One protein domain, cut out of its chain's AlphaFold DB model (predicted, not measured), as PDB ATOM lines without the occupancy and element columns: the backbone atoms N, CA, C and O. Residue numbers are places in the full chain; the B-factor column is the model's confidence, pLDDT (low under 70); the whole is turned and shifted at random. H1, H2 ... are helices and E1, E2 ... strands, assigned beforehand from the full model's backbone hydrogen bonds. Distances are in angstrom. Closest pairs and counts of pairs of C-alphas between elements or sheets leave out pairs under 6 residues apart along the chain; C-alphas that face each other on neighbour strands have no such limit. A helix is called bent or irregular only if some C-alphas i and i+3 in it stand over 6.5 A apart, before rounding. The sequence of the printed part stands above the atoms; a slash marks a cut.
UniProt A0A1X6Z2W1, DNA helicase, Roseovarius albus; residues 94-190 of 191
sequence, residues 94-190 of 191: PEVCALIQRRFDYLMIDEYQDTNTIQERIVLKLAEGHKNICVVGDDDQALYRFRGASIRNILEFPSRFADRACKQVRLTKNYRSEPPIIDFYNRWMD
ATOM      1  N   PRO A  94      42.693  55.570 -50.323       96.81
ATOM      2  CA  PRO A  94      43.697  54.505 -50.278       96.81
ATOM      3  C   PRO A  94      44.664  54.599 -49.092       96.81
ATOM      4  O   PRO A  94      45.080  53.572 -48.558       96.81
ATOM      5  N   GLU A  95      45.012  55.809 -48.648       97.75
ATOM      6  CA  GLU A  95      45.932  56.011 -47.522       97.75
ATOM      7  C   GLU A  95      45.285  55.590 -46.201       97.75
ATOM      8  O   GLU A  95      45.892  54.865 -45.406       97.75
ATOM      9  N   VAL A  96      44.028  55.995 -45.996       97.88
ATOM     10  CA  VAL A  96      43.225  55.611 -44.827       97.88
ATOM     11  C   VAL A  96      42.951  54.111 -44.846       97.88
ATOM     12  O   VAL A  96      43.143  53.437 -43.835       97.88
ATOM     13  N   CYS A  97      42.563  53.569 -46.001       97.88
ATOM     14  CA  CYS A  97      42.324  52.143 -46.178       97.88
ATOM     15  C   CYS A  97      43.566  51.323 -45.808       97.88
ATOM     16  O   CYS A  97      43.487  50.466 -44.932       97.88
ATOM     17  N   ALA A  98      44.732  51.657 -46.371       97.12
ATOM     18  CA  ALA A  98      45.985  50.969 -46.071       97.12
ATOM     19  C   ALA A  98      46.393  51.104 -44.595       97.12
ATOM     20  O   ALA A  98      46.930  50.165 -44.006       97.12
ATOM     21  N   LEU A  99      46.152  52.263 -43.969       97.38
ATOM     22  CA  LEU A  99      46.404  52.464 -42.541       97.38
ATOM     23  C   LEU A  99      45.564  51.516 -41.681       97.38
ATOM     24  O   LEU A  99      46.092  50.934 -40.734       97.38
ATOM     25  N   ILE A 100      44.282  51.358 -42.009       97.06
ATOM     26  CA  ILE A 100      43.359  50.505 -41.256       97.06
ATOM     27  C   ILE A 100      43.631  49.025 -41.541       97.06
ATOM     28  O   ILE A 100      43.732  48.250 -40.595       97.06
ATOM     29  N   GLN A 101      43.814  48.635 -42.806       97.19
ATOM     30  CA  GLN A 101      44.124  47.258 -43.214       97.19
ATOM     31  C   GLN A 101      45.357  46.707 -42.486       97.19
ATOM     32  O   GLN A 101      45.316  45.589 -41.985       97.19
ATOM     33  N   ARG A 102      46.416  47.517 -42.328       96.00
ATOM     34  CA  ARG A 102      47.645  47.142 -41.595       96.00
ATOM     35  C   ARG A 102      47.428  46.790 -40.121       96.00
ATOM     36  O   ARG A 102      48.344  46.280 -39.486       96.00
ATOM     37  N   ARG A 103      46.267  47.111 -39.545       94.94
ATOM     38  CA  ARG A 103      45.941  46.767 -38.154       94.94
ATOM     39  C   ARG A 103      45.371  45.357 -38.009       94.94
ATOM     40  O   ARG A 103      45.237  44.902 -36.876       94.94
ATOM     41  N   PHE A 104      45.006  44.702 -39.111       94.31
ATOM     42  CA  PHE A 104      44.309  43.424 -39.106       94.31
ATOM     43  C   PHE A 104      45.058  42.395 -39.952       94.31
ATOM     44  O   PHE A 104      44.841  42.287 -41.156       94.31
ATOM     45  N   ASP A 105      45.890  41.582 -39.304       95.31
ATOM     46  CA  ASP A 105      46.545  40.448 -39.967       95.31
ATOM     47  C   ASP A 105      45.548  39.332 -40.324       95.31
ATOM     48  O   ASP A 105      45.757  38.599 -41.291       95.31
ATOM     49  N   TYR A 106      44.472  39.209 -39.535       96.75
ATOM     50  CA  TYR A 106      43.404  38.218 -39.669       96.75
ATOM     51  C   TYR A 106      42.053  38.847 -39.313       96.75
ATOM     52  O   TYR A 106      41.938  39.562 -38.316       96.75
ATOM     53  N   LEU A 107      41.022  38.539 -40.097       96.69
ATOM     54  CA  LEU A 107      39.637  38.937 -39.851       96.69
ATOM     55  C   LEU A 107      38.783  37.695 -39.611       96.69
ATOM     56  O   LEU A 107      38.823  36.749 -40.396       96.69
ATOM     57  N   MET A 108      37.995  37.713 -38.539       97.25
ATOM     58  CA  MET A 108      37.022  36.667 -38.240       97.25
ATOM     59  C   MET A 108      35.657  37.304 -38.026       97.25
ATOM     60  O   MET A 108      35.522  38.166 -37.159       97.25
ATOM     61  N   ILE A 109      34.677  36.900 -38.829       97.31
ATOM     62  CA  ILE A 109      33.315  37.430 -38.775       97.31
ATOM     63  C   ILE A 109      32.375  36.293 -38.402       97.31
ATOM     64  O   ILE A 109      32.325  35.282 -39.099       97.31
ATOM     65  N   ASP A 110      31.665  36.465 -37.297       96.44
ATOM     66  CA  ASP A 110      30.619  35.550 -36.847       96.44
ATOM     67  C   ASP A 110      29.249  36.020 -37.360       96.44
ATOM     68  O   ASP A 110      29.104  37.192 -37.719       96.44
ATOM     69  N   GLU A 111      28.266  35.121 -37.394       94.94
ATOM     70  CA  GLU A 111      26.895  35.386 -37.868       94.94
ATOM     71  C   GLU A 111      26.836  36.085 -39.246       94.94
ATOM     72  O   GLU A 111      26.091  37.043 -39.475       94.94
ATOM     73  N   TYR A 112      27.658  35.628 -40.199       95.00
ATOM     74  CA  TYR A 112      27.832  36.294 -41.494       95.00
ATOM     75  C   TYR A 112      26.544  36.352 -42.335       95.00
ATOM     76  O   TYR A 112      26.380  37.268 -43.147       95.00
ATOM     77  N   GLN A 113      25.600  35.429 -42.117       91.88
ATOM     78  CA  GLN A 113      24.280  35.432 -42.756       91.88
ATOM     79  C   GLN A 113      23.435  36.671 -42.414       91.88
ATOM     80  O   GLN A 113      22.541  37.029 -43.181       91.88
ATOM     81  N   ASP A 114      23.733  37.338 -41.294       91.69
ATOM     82  CA  ASP A 114      22.997  38.509 -40.813       91.69
ATOM     83  C   ASP A 114      23.605  39.839 -41.282       91.69
ATOM     84  O   ASP A 114      23.095  40.916 -40.960       91.69
ATOM     85  N   THR A 115      24.680  39.786 -42.074       93.56
ATOM     86  CA  THR A 115      25.334  40.989 -42.592       93.56
ATOM     87  C   THR A 115      24.511  41.665 -43.692       93.56
ATOM     88  O   THR A 115      23.911  41.009 -44.546       93.56
ATOM     89  N   ASN A 116      24.492  43.000 -43.698       93.25
ATOM     90  CA  ASN A 116      23.940  43.788 -44.806       93.25
ATOM     91  C   ASN A 116      24.996  44.063 -45.898       93.25
ATOM     92  O   ASN A 116      26.181  43.747 -45.746       93.25
ATOM     93  N   THR A 117      24.576  44.667 -47.011       93.38
ATOM     94  CA  THR A 117      25.449  44.960 -48.161       93.38
ATOM     95  C   THR A 117      26.630  45.857 -47.792       93.38
ATOM     96  O   THR A 117      27.759  45.613 -48.222       93.38
ATOM     97  N   ILE A 118      26.404  46.907 -46.998       95.44
ATOM     98  CA  ILE A 118      27.477  47.819 -46.581       95.44
ATOM     99  C   ILE A 118      28.494  47.105 -45.689       95.44
ATOM    100  O   ILE A 118      29.697  47.276 -45.882       95.44
ATOM    101  N   GLN A 119      28.037  46.277 -44.751       96.56
ATOM    102  CA  GLN A 119      28.903  45.503 -43.862       96.56
ATOM    103  C   GLN A 119      29.782  44.527 -44.640       96.56
ATOM    104  O   GLN A 119      30.993  44.511 -44.420       96.56
ATOM    105  N   GLU A 120      29.210  43.779 -45.590       95.56
ATOM    106  CA  GLU A 120      29.990  42.902 -46.471       95.56
ATOM    107  C   GLU A 120      31.051  43.705 -47.238       95.56
ATOM    108  O   GLU A 120      32.228  43.343 -47.231       95.56
ATOM    109  N   ARG A 121      30.681  44.849 -47.832       95.94
ATOM    110  CA  ARG A 121      31.635  45.703 -48.561       95.94
ATOM    111  C   ARG A 121      32.777  46.197 -47.672       95.94
ATOM    112  O   ARG A 121      33.921  46.200 -48.121       95.94
ATOM    113  N   ILE A 122      32.496  46.599 -46.430       97.31
ATOM    114  CA  ILE A 122      33.528  47.012 -45.467       97.31
ATOM    115  C   ILE A 122      34.463  45.842 -45.168       97.31
ATOM    116  O   ILE A 122      35.678  45.981 -45.287       97.31
ATOM    117  N   VAL A 123      33.902  44.691 -44.798       96.25
ATOM    118  CA  VAL A 123      34.664  43.499 -44.409       96.25
ATOM    119  C   VAL A 123      35.567  43.025 -45.548       96.25
ATOM    120  O   VAL A 123      36.755  42.795 -45.323       96.25
ATOM    121  N   LEU A 124      35.042  42.936 -46.772       95.25
ATOM    122  CA  LEU A 124      35.821  42.533 -47.943       95.25
ATOM    123  C   LEU A 124      36.946  43.529 -48.235       95.25
ATOM    124  O   LEU A 124      38.085  43.120 -48.451       95.25
ATOM    125  N   LYS A 125      36.665  44.833 -48.144       96.00
ATOM    126  CA  LYS A 125      37.671  45.878 -48.361       96.00
ATOM    127  C   LYS A 125      38.769  45.864 -47.301       96.00
ATOM    128  O   LYS A 125      39.929  46.092 -47.616       96.00
ATOM    129  N   LEU A 126      38.445  45.554 -46.047       96.44
ATOM    130  CA  LEU A 126      39.455  45.343 -45.006       96.44
ATOM    131  C   LEU A 126      40.280  44.074 -45.267       96.44
ATOM    132  O   LEU A 126      41.495  44.078 -45.071       96.44
ATOM    133  N   ALA A 127      39.643  43.008 -45.754       94.69
ATOM    134  CA  ALA A 127      40.308  41.746 -46.050       94.69
ATOM    135  C   ALA A 127      41.290  41.833 -47.225       94.69
ATOM    136  O   ALA A 127      42.236  41.052 -47.259       94.69
ATOM    137  N   GLU A 128      41.133  42.772 -48.163       92.69
ATOM    138  CA  GLU A 128      42.035  42.928 -49.319       92.69
ATOM    139  C   GLU A 128      43.515  43.107 -48.942       92.69
ATOM    140  O   GLU A 128      44.383  42.682 -49.709       92.69
ATOM    141  N   GLY A 129      43.810  43.672 -47.764       90.50
ATOM    142  CA  GLY A 129      45.181  43.920 -47.309       90.50
ATOM    143  C   GLY A 129      46.008  42.644 -47.110       90.50
ATOM    144  O   GLY A 129      47.121  42.544 -47.622       90.50
ATOM    145  N   HIS A 130      45.455  41.655 -46.397       91.88
ATOM    146  CA  HIS A 130      46.155  40.406 -46.043       91.88
ATOM    147  C   HIS A 130      45.500  39.139 -46.608       91.88
ATOM    148  O   HIS A 130      46.122  38.080 -46.624       91.88
ATOM    149  N   LYS A 131      44.250  39.232 -47.076       89.38
ATOM    150  CA  LYS A 131      43.410  38.134 -47.592       89.38
ATOM    151  C   LYS A 131      43.188  36.982 -46.606       89.38
ATOM    152  O   LYS A 131      42.792  35.889 -46.999       89.38
ATOM    153  N   ASN A 132      43.388  37.249 -45.321       94.00
ATOM    154  CA  ASN A 132      43.193  36.307 -44.229       94.00
ATOM    155  C   ASN A 132      41.844  36.563 -43.555       94.00
ATOM    156  O   ASN A 132      41.780  37.141 -42.470       94.00
ATOM    157  N   ILE A 133      40.759  36.163 -44.212       96.38
ATOM    158  CA  ILE A 133      39.404  36.300 -43.679       96.38
ATOM    159  C   ILE A 133      38.766  34.928 -43.464       96.38
ATOM    160  O   ILE A 133      38.839  34.051 -44.322       96.38
ATOM    161  N   CYS A 134      38.134  34.760 -42.309       96.94
ATOM    162  CA  CYS A 134      37.294  33.626 -41.965       96.94
ATOM    163  C   CYS A 134      35.899  34.153 -41.622       96.94
ATOM    164  O   CYS A 134      35.768  35.033 -40.773       96.94
ATOM    165  N   VAL A 135      34.868  33.630 -42.279       96.75
ATOM    166  CA  VAL A 135      33.475  33.938 -41.943       96.75
ATOM    167  C   VAL A 135      32.789  32.671 -41.461       96.75
ATOM    168  O   VAL A 135      33.055  31.581 -41.973       96.75
ATOM    169  N   VAL A 136      31.932  32.814 -40.459       96.56
ATOM    170  CA  VAL A 136      31.129  31.740 -39.879       96.56
ATOM    171  C   VAL A 136      29.672  32.171 -39.947       96.56
ATOM    172  O   VAL A 136      29.358  33.340 -39.740       96.56
ATOM    173  N   GLY A 137      28.790  31.236 -40.275       93.56
ATOM    174  CA  GLY A 137      27.360  31.483 -40.292       93.56
ATOM    175  C   GLY A 137      26.566  30.249 -40.694       93.56
ATOM    176  O   GLY A 137      27.143  29.228 -41.082       93.56
ATOM    177  N   ASP A 138      25.250  30.366 -40.579       90.00
ATOM    178  CA  ASP A 138      24.270  29.313 -40.846       90.00
ATOM    179  C   ASP A 138      23.100  29.914 -41.636       90.00
ATOM    180  O   ASP A 138      22.421  30.827 -41.164       90.00
ATOM    181  N   ASP A 139      22.888  29.447 -42.865       82.56
ATOM    182  CA  ASP A 139      21.858  29.967 -43.763       82.56
ATOM    183  C   ASP A 139      20.436  29.643 -43.281       82.56
ATOM    184  O   ASP A 139      19.535  30.469 -43.461       82.56
ATOM    185  N   ASP A 140      20.249  28.538 -42.552       82.06
ATOM    186  CA  ASP A 140      18.971  28.183 -41.918       82.06
ATOM    187  C   ASP A 140      18.598  29.130 -40.756       82.06
ATOM    188  O   ASP A 140      17.447  29.161 -40.306       82.06
ATOM    189  N   GLN A 141      19.550  29.944 -40.280       79.25
ATOM    190  CA  GLN A 141      19.368  30.913 -39.193       79.25
ATOM    191  C   GLN A 141      19.285  32.370 -39.670       79.25
ATOM    192  O   GLN A 141      19.277  33.285 -38.845       79.25
ATOM    193  N   ALA A 142      19.169  32.615 -40.978       77.69
ATOM    194  CA  ALA A 142      19.067  33.960 -41.550       77.69
ATOM    195  C   ALA A 142      17.699  34.630 -41.264       77.69
ATOM    196  O   ALA A 142      16.853  34.808 -42.146       77.69
ATOM    197  N   LEU A 143      17.462  35.023 -40.009       71.12
ATOM    198  CA  LEU A 143      16.195  35.587 -39.525       71.12
ATOM    199  C   LEU A 143      16.104  37.114 -39.690       71.12
ATOM    200  O   LEU A 143      15.008  37.678 -39.628       71.12
ATOM    201  N   TYR A 144      17.222  37.806 -39.936       67.75
ATOM    202  CA  TYR A 144      17.283  39.275 -39.937       67.75
ATOM    203  C   TYR A 144      17.063  39.941 -41.302       67.75
ATOM    204  O   TYR A 144      17.358  41.126 -41.471       67.75
ATOM    205  N   ARG A 145      16.453  39.245 -42.272       71.31
ATOM    206  CA  ARG A 145      16.147  39.815 -43.604       71.31
ATOM    207  C   ARG A 145      15.358  41.131 -43.536       71.31
ATOM    208  O   ARG A 145      15.535  42.011 -44.373       71.31
ATOM    209  N   PHE A 146      14.502  41.299 -42.526       66.31
ATOM    210  CA  PHE A 146      13.731  42.530 -42.310       66.31
ATOM    211  C   PHE A 146      14.591  43.754 -41.925       66.31
ATOM    212  O   PHE A 146      14.089  44.874 -41.970       66.31
ATOM    213  N   ARG A 147      15.869  43.554 -41.570       63.03
ATOM    214  CA  ARG A 147      16.873  44.595 -41.270       63.03
ATOM    215  C   ARG A 147      17.931  44.740 -42.370       63.03
ATOM    216  O   ARG A 147      19.047  45.160 -42.094       63.03
ATOM    217  N   GLY A 148      17.623  44.304 -43.591       66.75
ATOM    218  CA  GLY A 148      18.556  44.402 -44.715       66.75
ATOM    219  C   GLY A 148      19.664  43.344 -44.727       66.75
ATOM    220  O   GLY A 148      20.542  43.424 -45.584       66.75
ATOM    221  N   ALA A 149      19.626  42.345 -43.833       77.69
ATOM    222  CA  ALA A 149      20.530  41.201 -43.918       77.69
ATOM    223  C   ALA A 149      20.351  40.474 -45.255       77.69
ATOM    224  O   ALA A 149      19.226  40.206 -45.701       77.69
ATOM    225  N   SER A 150      21.472  40.147 -45.888       82.19
ATOM    226  CA  SER A 150      21.512  39.499 -47.188       82.19
ATOM    227  C   SER A 150      22.110  38.108 -47.035       82.19
ATOM    228  O   SER A 150      23.323  37.934 -47.040       82.19
ATOM    229  N   ILE A 151      21.247  37.086 -46.998       84.81
ATOM    230  CA  ILE A 151      21.667  35.672 -47.033       84.81
ATOM    231  C   ILE A 151      22.553  35.358 -48.251       84.81
ATOM    232  O   ILE A 151      23.362  34.435 -48.231       84.81
ATOM    233  N   ARG A 152      22.452  36.161 -49.320       86.88
ATOM    234  CA  ARG A 152      23.340  36.041 -50.478       86.88
ATOM    235  C   ARG A 152      24.799  36.249 -50.102       86.88
ATOM    236  O   ARG A 152      25.638  35.627 -50.730       86.88
ATOM    237  N   ASN A 153      25.100  37.050 -49.083       91.12
ATOM    238  CA  ASN A 153      26.469  37.310 -48.649       91.12
ATOM    239  C   ASN A 153      27.163  35.995 -48.281       91.12
ATOM    240  O   ASN A 153      28.206  35.675 -48.843       91.12
ATOM    241  N   ILE A 154      26.555  35.180 -47.409       91.06
ATOM    242  CA  ILE A 154      27.145  33.895 -47.010       91.06
ATOM    243  C   ILE A 154      27.164  32.875 -48.155       91.06
ATOM    244  O   ILE A 154      28.172  32.197 -48.350       91.06
ATOM    245  N   LEU A 155      26.099  32.814 -48.961       90.12
ATOM    246  CA  LEU A 155      25.999  31.874 -50.085       90.12
ATOM    247  C   LEU A 155      26.991  32.199 -51.217       90.12
ATOM    248  O   LEU A 155      27.554  31.296 -51.836       90.12
ATOM    249  N   GLU A 156      27.220  33.482 -51.492       91.75
ATOM    250  CA  GLU A 156      28.103  33.966 -52.557       91.75
ATOM    251  C   GLU A 156      29.541  34.198 -52.077       91.75
ATOM    252  O   GLU A 156      30.420  34.389 -52.920       91.75
ATOM    253  N   PHE A 157      29.822  34.149 -50.769       93.12
ATOM    254  CA  PHE A 157      31.149  34.427 -50.210       93.12
ATOM    255  C   PHE A 157      32.285  33.676 -50.929       93.12
ATOM    256  O   PHE A 157      33.254  34.329 -51.327       93.12
ATOM    257  N   PRO A 158      32.184  32.358 -51.219       92.56
ATOM    258  CA  PRO A 158      33.252  31.649 -51.925       92.56
ATOM    259  C   PRO A 158      33.542  32.201 -53.329       92.56
ATOM    260  O   PRO A 158      34.683  32.137 -53.779       92.56
ATOM    261  N   SER A 159      32.534  32.767 -54.007       91.38
ATOM    262  CA  SER A 159      32.659  33.349 -55.352       91.38
ATOM    263  C   SER A 159      33.363  34.711 -55.372       91.38
ATOM    264  O   SER A 159      33.776  35.174 -56.435       91.38
ATOM    265  N   ARG A 160      33.532  35.352 -54.206       90.31
ATOM    266  CA  ARG A 160      34.269  36.620 -54.065       90.31
ATOM    267  C   ARG A 160      35.785  36.438 -54.167       90.31
ATOM    268  O   ARG A 160      36.511  37.416 -54.322       90.31
ATOM    269  N   PHE A 161      36.267  35.200 -54.089       90.19
ATOM    270  CA  PHE A 161      37.684  34.863 -54.152       90.19
ATOM    271  C   PHE A 161      38.000  34.088 -55.432       90.19
ATOM    272  O   PHE A 161      37.122  33.499 -56.059       90.19
ATOM    273  N   ALA A 162      39.277  34.081 -55.822       87.94
ATOM    274  CA  ALA A 162      39.739  33.257 -56.937       87.94
ATOM    275  C   ALA A 162      39.392  31.776 -56.707       87.94
ATOM    276  O   ALA A 162      39.292  31.329 -55.559       87.94
ATOM    277  N   ASP A 163      39.242  31.015 -57.795       81.31
ATOM    278  CA  ASP A 163      38.852  29.606 -57.710       81.31
ATOM    279  C   ASP A 163      39.743  28.841 -56.714       81.31
ATOM    280  O   ASP A 163      40.972  28.954 -56.731       81.31
ATOM    281  N   ARG A 164      39.100  28.085 -55.817       75.94
ATOM    282  CA  ARG A 164      39.716  27.301 -54.726       75.94
ATOM    283  C   ARG A 164      40.484  28.087 -53.657       75.94
ATOM    284  O   ARG A 164      41.053  27.458 -52.765       75.94
ATOM    285  N   ALA A 165      40.489  29.420 -53.683       88.56
ATOM    286  CA  ALA A 165      41.120  30.217 -52.627       88.56
ATOM    287  C   ALA A 165      40.304  30.208 -51.319       88.56
ATOM    288  O   ALA A 165      40.875  30.282 -50.233       88.56
ATOM    289  N   CYS A 166      38.977  30.068 -51.410       93.44
ATOM    290  CA  CYS A 166      38.093  29.984 -50.249       93.44
ATOM    291  C   CYS A 166      37.899  28.526 -49.809       93.44
ATOM    292  O   CYS A 166      37.151  27.763 -50.427       93.44
ATOM    293  N   LYS A 167      38.548  28.129 -48.711       94.56
ATOM    294  CA  LYS A 167      38.333  26.814 -48.094       94.56
ATOM    295  C   LYS A 167      37.015  26.805 -47.321       94.56
ATOM    296  O   LYS A 167      36.868  27.538 -46.352       94.56
ATOM    297  N   GLN A 168      36.100  25.916 -47.700       94.19
ATOM    298  CA  GLN A 168      34.832  25.714 -46.997       94.19
ATOM    299  C   GLN A 168      34.938  24.530 -46.028       94.19
ATOM    300  O   GLN A 168      35.468  23.473 -46.379       94.19
ATOM    301  N   VAL A 169      34.442  24.706 -44.802       95.12
ATOM    302  CA  VAL A 169      34.403  23.667 -43.765       95.12
ATOM    303  C   VAL A 169      32.987  23.609 -43.204       95.12
ATOM    304  O   VAL A 169      32.512  24.590 -42.648       95.12
ATOM    305  N   ARG A 170      32.320  22.456 -43.332       94.00
ATOM    306  CA  ARG A 170      30.980  22.239 -42.772       94.00
ATOM    307  C   ARG A 170      31.080  21.531 -41.426       94.00
ATOM    308  O   ARG A 170      31.672  20.455 -41.335       94.00
ATOM    309  N   LEU A 171      30.475  22.115 -40.396       94.00
ATOM    310  CA  LEU A 171      30.354  21.508 -39.073       94.00
ATOM    311  C   LEU A 171      28.962  20.884 -38.946       94.00
ATOM    312  O   LEU A 171      27.966  21.592 -38.916       94.00
ATOM    313  N   THR A 172      28.880  19.555 -38.905       89.69
ATOM    314  CA  THR A 172      27.595  18.823 -38.885       89.69
ATOM    315  C   THR A 172      27.240  18.248 -37.518       89.69
ATOM    316  O   THR A 172      26.131  17.761 -37.311       89.69
ATOM    317  N   LYS A 173      28.179  18.273 -36.569       90.94
ATOM    318  CA  LYS A 173      27.973  17.723 -35.233       90.94
ATOM    319  C   LYS A 173      27.502  18.816 -34.283       90.94
ATOM    320  O   LYS A 173      28.243  19.749 -33.990       90.94
ATOM    321  N   ASN A 174      26.286  18.660 -33.773       91.00
ATOM    322  CA  ASN A 174      25.746  19.512 -32.725       91.00
ATOM    323  C   ASN A 174      26.257  19.043 -31.350       91.00
ATOM    324  O   ASN A 174      26.273  17.848 -31.057       91.00
ATOM    325  N   TYR A 175      26.682  19.994 -30.521       93.12
ATOM    326  CA  TYR A 175      27.158  19.753 -29.152       93.12
ATOM    327  C   TYR A 175      26.291  20.445 -28.087       93.12
ATOM    328  O   TYR A 175      26.609  20.372 -26.904       93.12
ATOM    329  N   ARG A 176      25.231  21.154 -28.497       94.88
ATOM    330  CA  ARG A 176      24.378  21.973 -27.622       94.88
ATOM    331  C   ARG A 176      23.134  21.217 -27.159       94.88
ATOM    332  O   ARG A 176      22.760  21.333 -25.998       94.88
ATOM    333  N   SER A 177      22.494  20.488 -28.067       95.00
ATOM    334  CA  SER A 177      21.174  19.888 -27.867       95.00
ATOM    335  C   SER A 177      21.247  18.364 -27.888       95.00
ATOM    336  O   SER A 177      22.082  17.781 -28.579       95.00
ATOM    337  N   GLU A 178      20.350  17.705 -27.155       93.88
ATOM    338  CA  GLU A 178      20.215  16.247 -27.210       93.88
ATOM    339  C   GLU A 178      19.617  15.785 -28.555       93.88
ATOM    340  O   GLU A 178      18.830  16.528 -29.158       93.88
ATOM    341  N   PRO A 179      19.921  14.551 -29.013       92.75
ATOM    342  CA  PRO A 179      19.441  14.028 -30.293       92.75
ATOM    343  C   PRO A 179      17.936  14.207 -30.560       92.75
ATOM    344  O   PRO A 179      17.604  14.645 -31.658       92.75
ATOM    345  N   PRO A 180      17.011  14.012 -29.591       95.00
ATOM    346  CA  PRO A 180      15.580  14.183 -29.858       95.00
ATOM    347  C   PRO A 180      15.174  15.598 -30.305       95.00
ATOM    348  O   PRO A 180      14.246  15.742 -31.100       95.00
ATOM    349  N   ILE A 181      15.858  16.640 -29.814       93.12
ATOM    350  CA  ILE A 181      15.598  18.037 -30.205       93.12
ATOM    351  C   ILE A 181      16.099  18.277 -31.632       93.12
ATOM    352  O   ILE A 181      15.405  18.898 -32.436       93.12
ATOM    353  N   ILE A 182      17.288  17.758 -31.946       88.44
ATOM    354  CA  ILE A 182      17.907  17.874 -33.271       88.44
ATOM    355  C   ILE A 182      17.043  17.152 -34.310       88.44
ATOM    356  O   ILE A 182      16.720  17.722 -35.347       88.44
ATOM    357  N   ASP A 183      16.604  15.929 -34.008       90.88
ATOM    358  CA  ASP A 183      15.771  15.124 -34.903       90.88
ATOM    359  C   ASP A 183      14.413  15.779 -35.167       90.88
ATOM    360  O   ASP A 183      13.893  15.714 -36.281       90.88
ATOM    361  N   PHE A 184      13.820  16.406 -34.145       92.06
ATOM    362  CA  PHE A 184      12.591  17.176 -34.312       92.06
ATOM    363  C   PHE A 184      12.801  18.355 -35.266       92.06
ATOM    364  O   PHE A 184      12.028  18.504 -36.207       92.06
ATOM    365  N   TYR A 185      13.847  19.152 -35.040       89.06
ATOM    366  CA  TYR A 185      14.163  20.302 -35.883       89.06
ATOM    367  C   TYR A 185      14.446  19.888 -37.334       89.06
ATOM    368  O   TYR A 185      13.839  20.436 -38.245       89.06
ATOM    369  N   ASN A 186      15.276  18.865 -37.555       87.00
ATOM    370  CA  ASN A 186      15.604  18.393 -38.903       87.00
ATOM    371  C   ASN A 186      14.352  17.940 -39.672       87.00
ATOM    372  O   ASN A 186      14.170  18.322 -40.821       87.00
ATOM    373  N   ARG A 187      13.445  17.186 -39.027       89.81
ATOM    374  CA  ARG A 187      12.161  16.794 -39.643       89.81
ATOM    375  C   ARG A 187      11.231  17.972 -39.918       89.81
ATOM    376  O   ARG A 187      10.349  17.856 -40.754       89.81
ATOM    377  N   TRP A 188      11.352  19.052 -39.153       87.88
ATOM    378  CA  TRP A 188      10.558  20.255 -39.369       87.88
ATOM    379  C   TRP A 188      11.076  21.071 -40.561       87.88
ATOM    380  O   TRP A 188      10.280  21.688 -41.264       87.88
ATOM    381  N   MET A 189      12.395  21.085 -40.771       81.81
ATOM    382  CA  MET A 189      13.050  21.875 -41.818       81.81
ATOM    383  C   MET A 189      13.036  21.202 -43.202       81.81
ATOM    384  O   MET A 189      12.996  21.922 -44.195       81.81
ATOM    385  N   ASP A 190      13.018  19.865 -43.277       72.75
ATOM    386  CA  ASP A 190      12.870  19.089 -44.525       72.75
ATOM    387  C   ASP A 190      11.413  18.575 -44.689       72.75
ATOM    388  O   ASP A 190      11.075  17.548 -44.087       72.75
TER     389      ASP A 190
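AT A GLANCE: This is residues 94 to 190 of the 191 residues of the protein "DNA helicase" of Roseovarius albus (UniProt A0A1X6Z2W1). A small, loose body trails off into an arm: two short parallel strands, E1 and E2, lie side by side, and H2 joins them, running back with its residues 123 to 127 near both strands. H1 packs on the last part of H2 at one end of the length, H4 runs beside H2 the same way, and the little helix H3 lies off to one side. From H4 a long unnamed stretch leads to the opposite end, where residues 175 to 181 and 183 to 188, most of them in H5, stick out. The 97 printed residues have five named helices and two named strands, in the order H1 E1 H2 E2 H3 H4 H5; the sheet's order is E1, E2, parallel, and the class is mostly helix. The whole is loose, with a radius of gyration of the C-alphas of 16.2 A, and elongated, spanning 54 by 28 by 25 A.

HOW THE PARTS SIT: H1, residues 94 to 101, touches H2, residues 117 to 127, about perpendicular at 82 degrees; the closest C-alphas are those of Gln 101 and Leu 126, 5.4 A apart. E1, residues 107 to 109, and E2, residues 133 to 135, are parallel neighbours at 10 degrees, with N 109 and O 134 within hydrogen-bond range at 2.9 A and N 134 and O 107 at 2.8 A. E1, H2 and E2 form a strand-helix-strand unit, two parallel neighbour strands with a helix between them in the chain, and its crossover is right-handed. The closest C-alphas of H2 and E2 are those of Ala 127 and Ile 133, 6.0 A apart. H4, residues 151 to 160, is close to H2 but not clearly touching, at a shallow tilt of 31 degrees, the same way; the C-alphas of Glu 120 and Asn 153 are closest, at 7.0 A. H3, residues 144 to 147, is close to H4 but not clearly touching, with the C-alphas of Arg 145 and Ile 151 closest at 7.7 A. H5, residues 179 to 189, is apart from H4. Every O i to N i+4 pair is within hydrogen-bond range in H1, H2 and H5, against 3 of 6 in H4; H3 is too short for such a pair.

IN THESE COORDINATES: H1 begins at C-alpha 94, (43.697, 54.505, -50.278), and is 10.1 A long. E1 and E2 have three residues each, and H3 has four. H2 is 15.3 A long. H4, 14.5 A long, begins at (21.667, 35.672, -47.033) and is irregular: C-alphas 155 and 158 are 7.5 A apart. H5, 15.3 A long, ends at C-alpha 189, (13.050, 21.875, -41.818).

THE WHOLE: The C-alphas of Glu 95 and Pro 180 are the two farthest apart, at 54.6 A. The printed part has no cut. The link from H4 to H5, 18 residues, is long. Mean pLDDT of the printed part is 90.5; residue 144 and residues 146 to 148 are under 70.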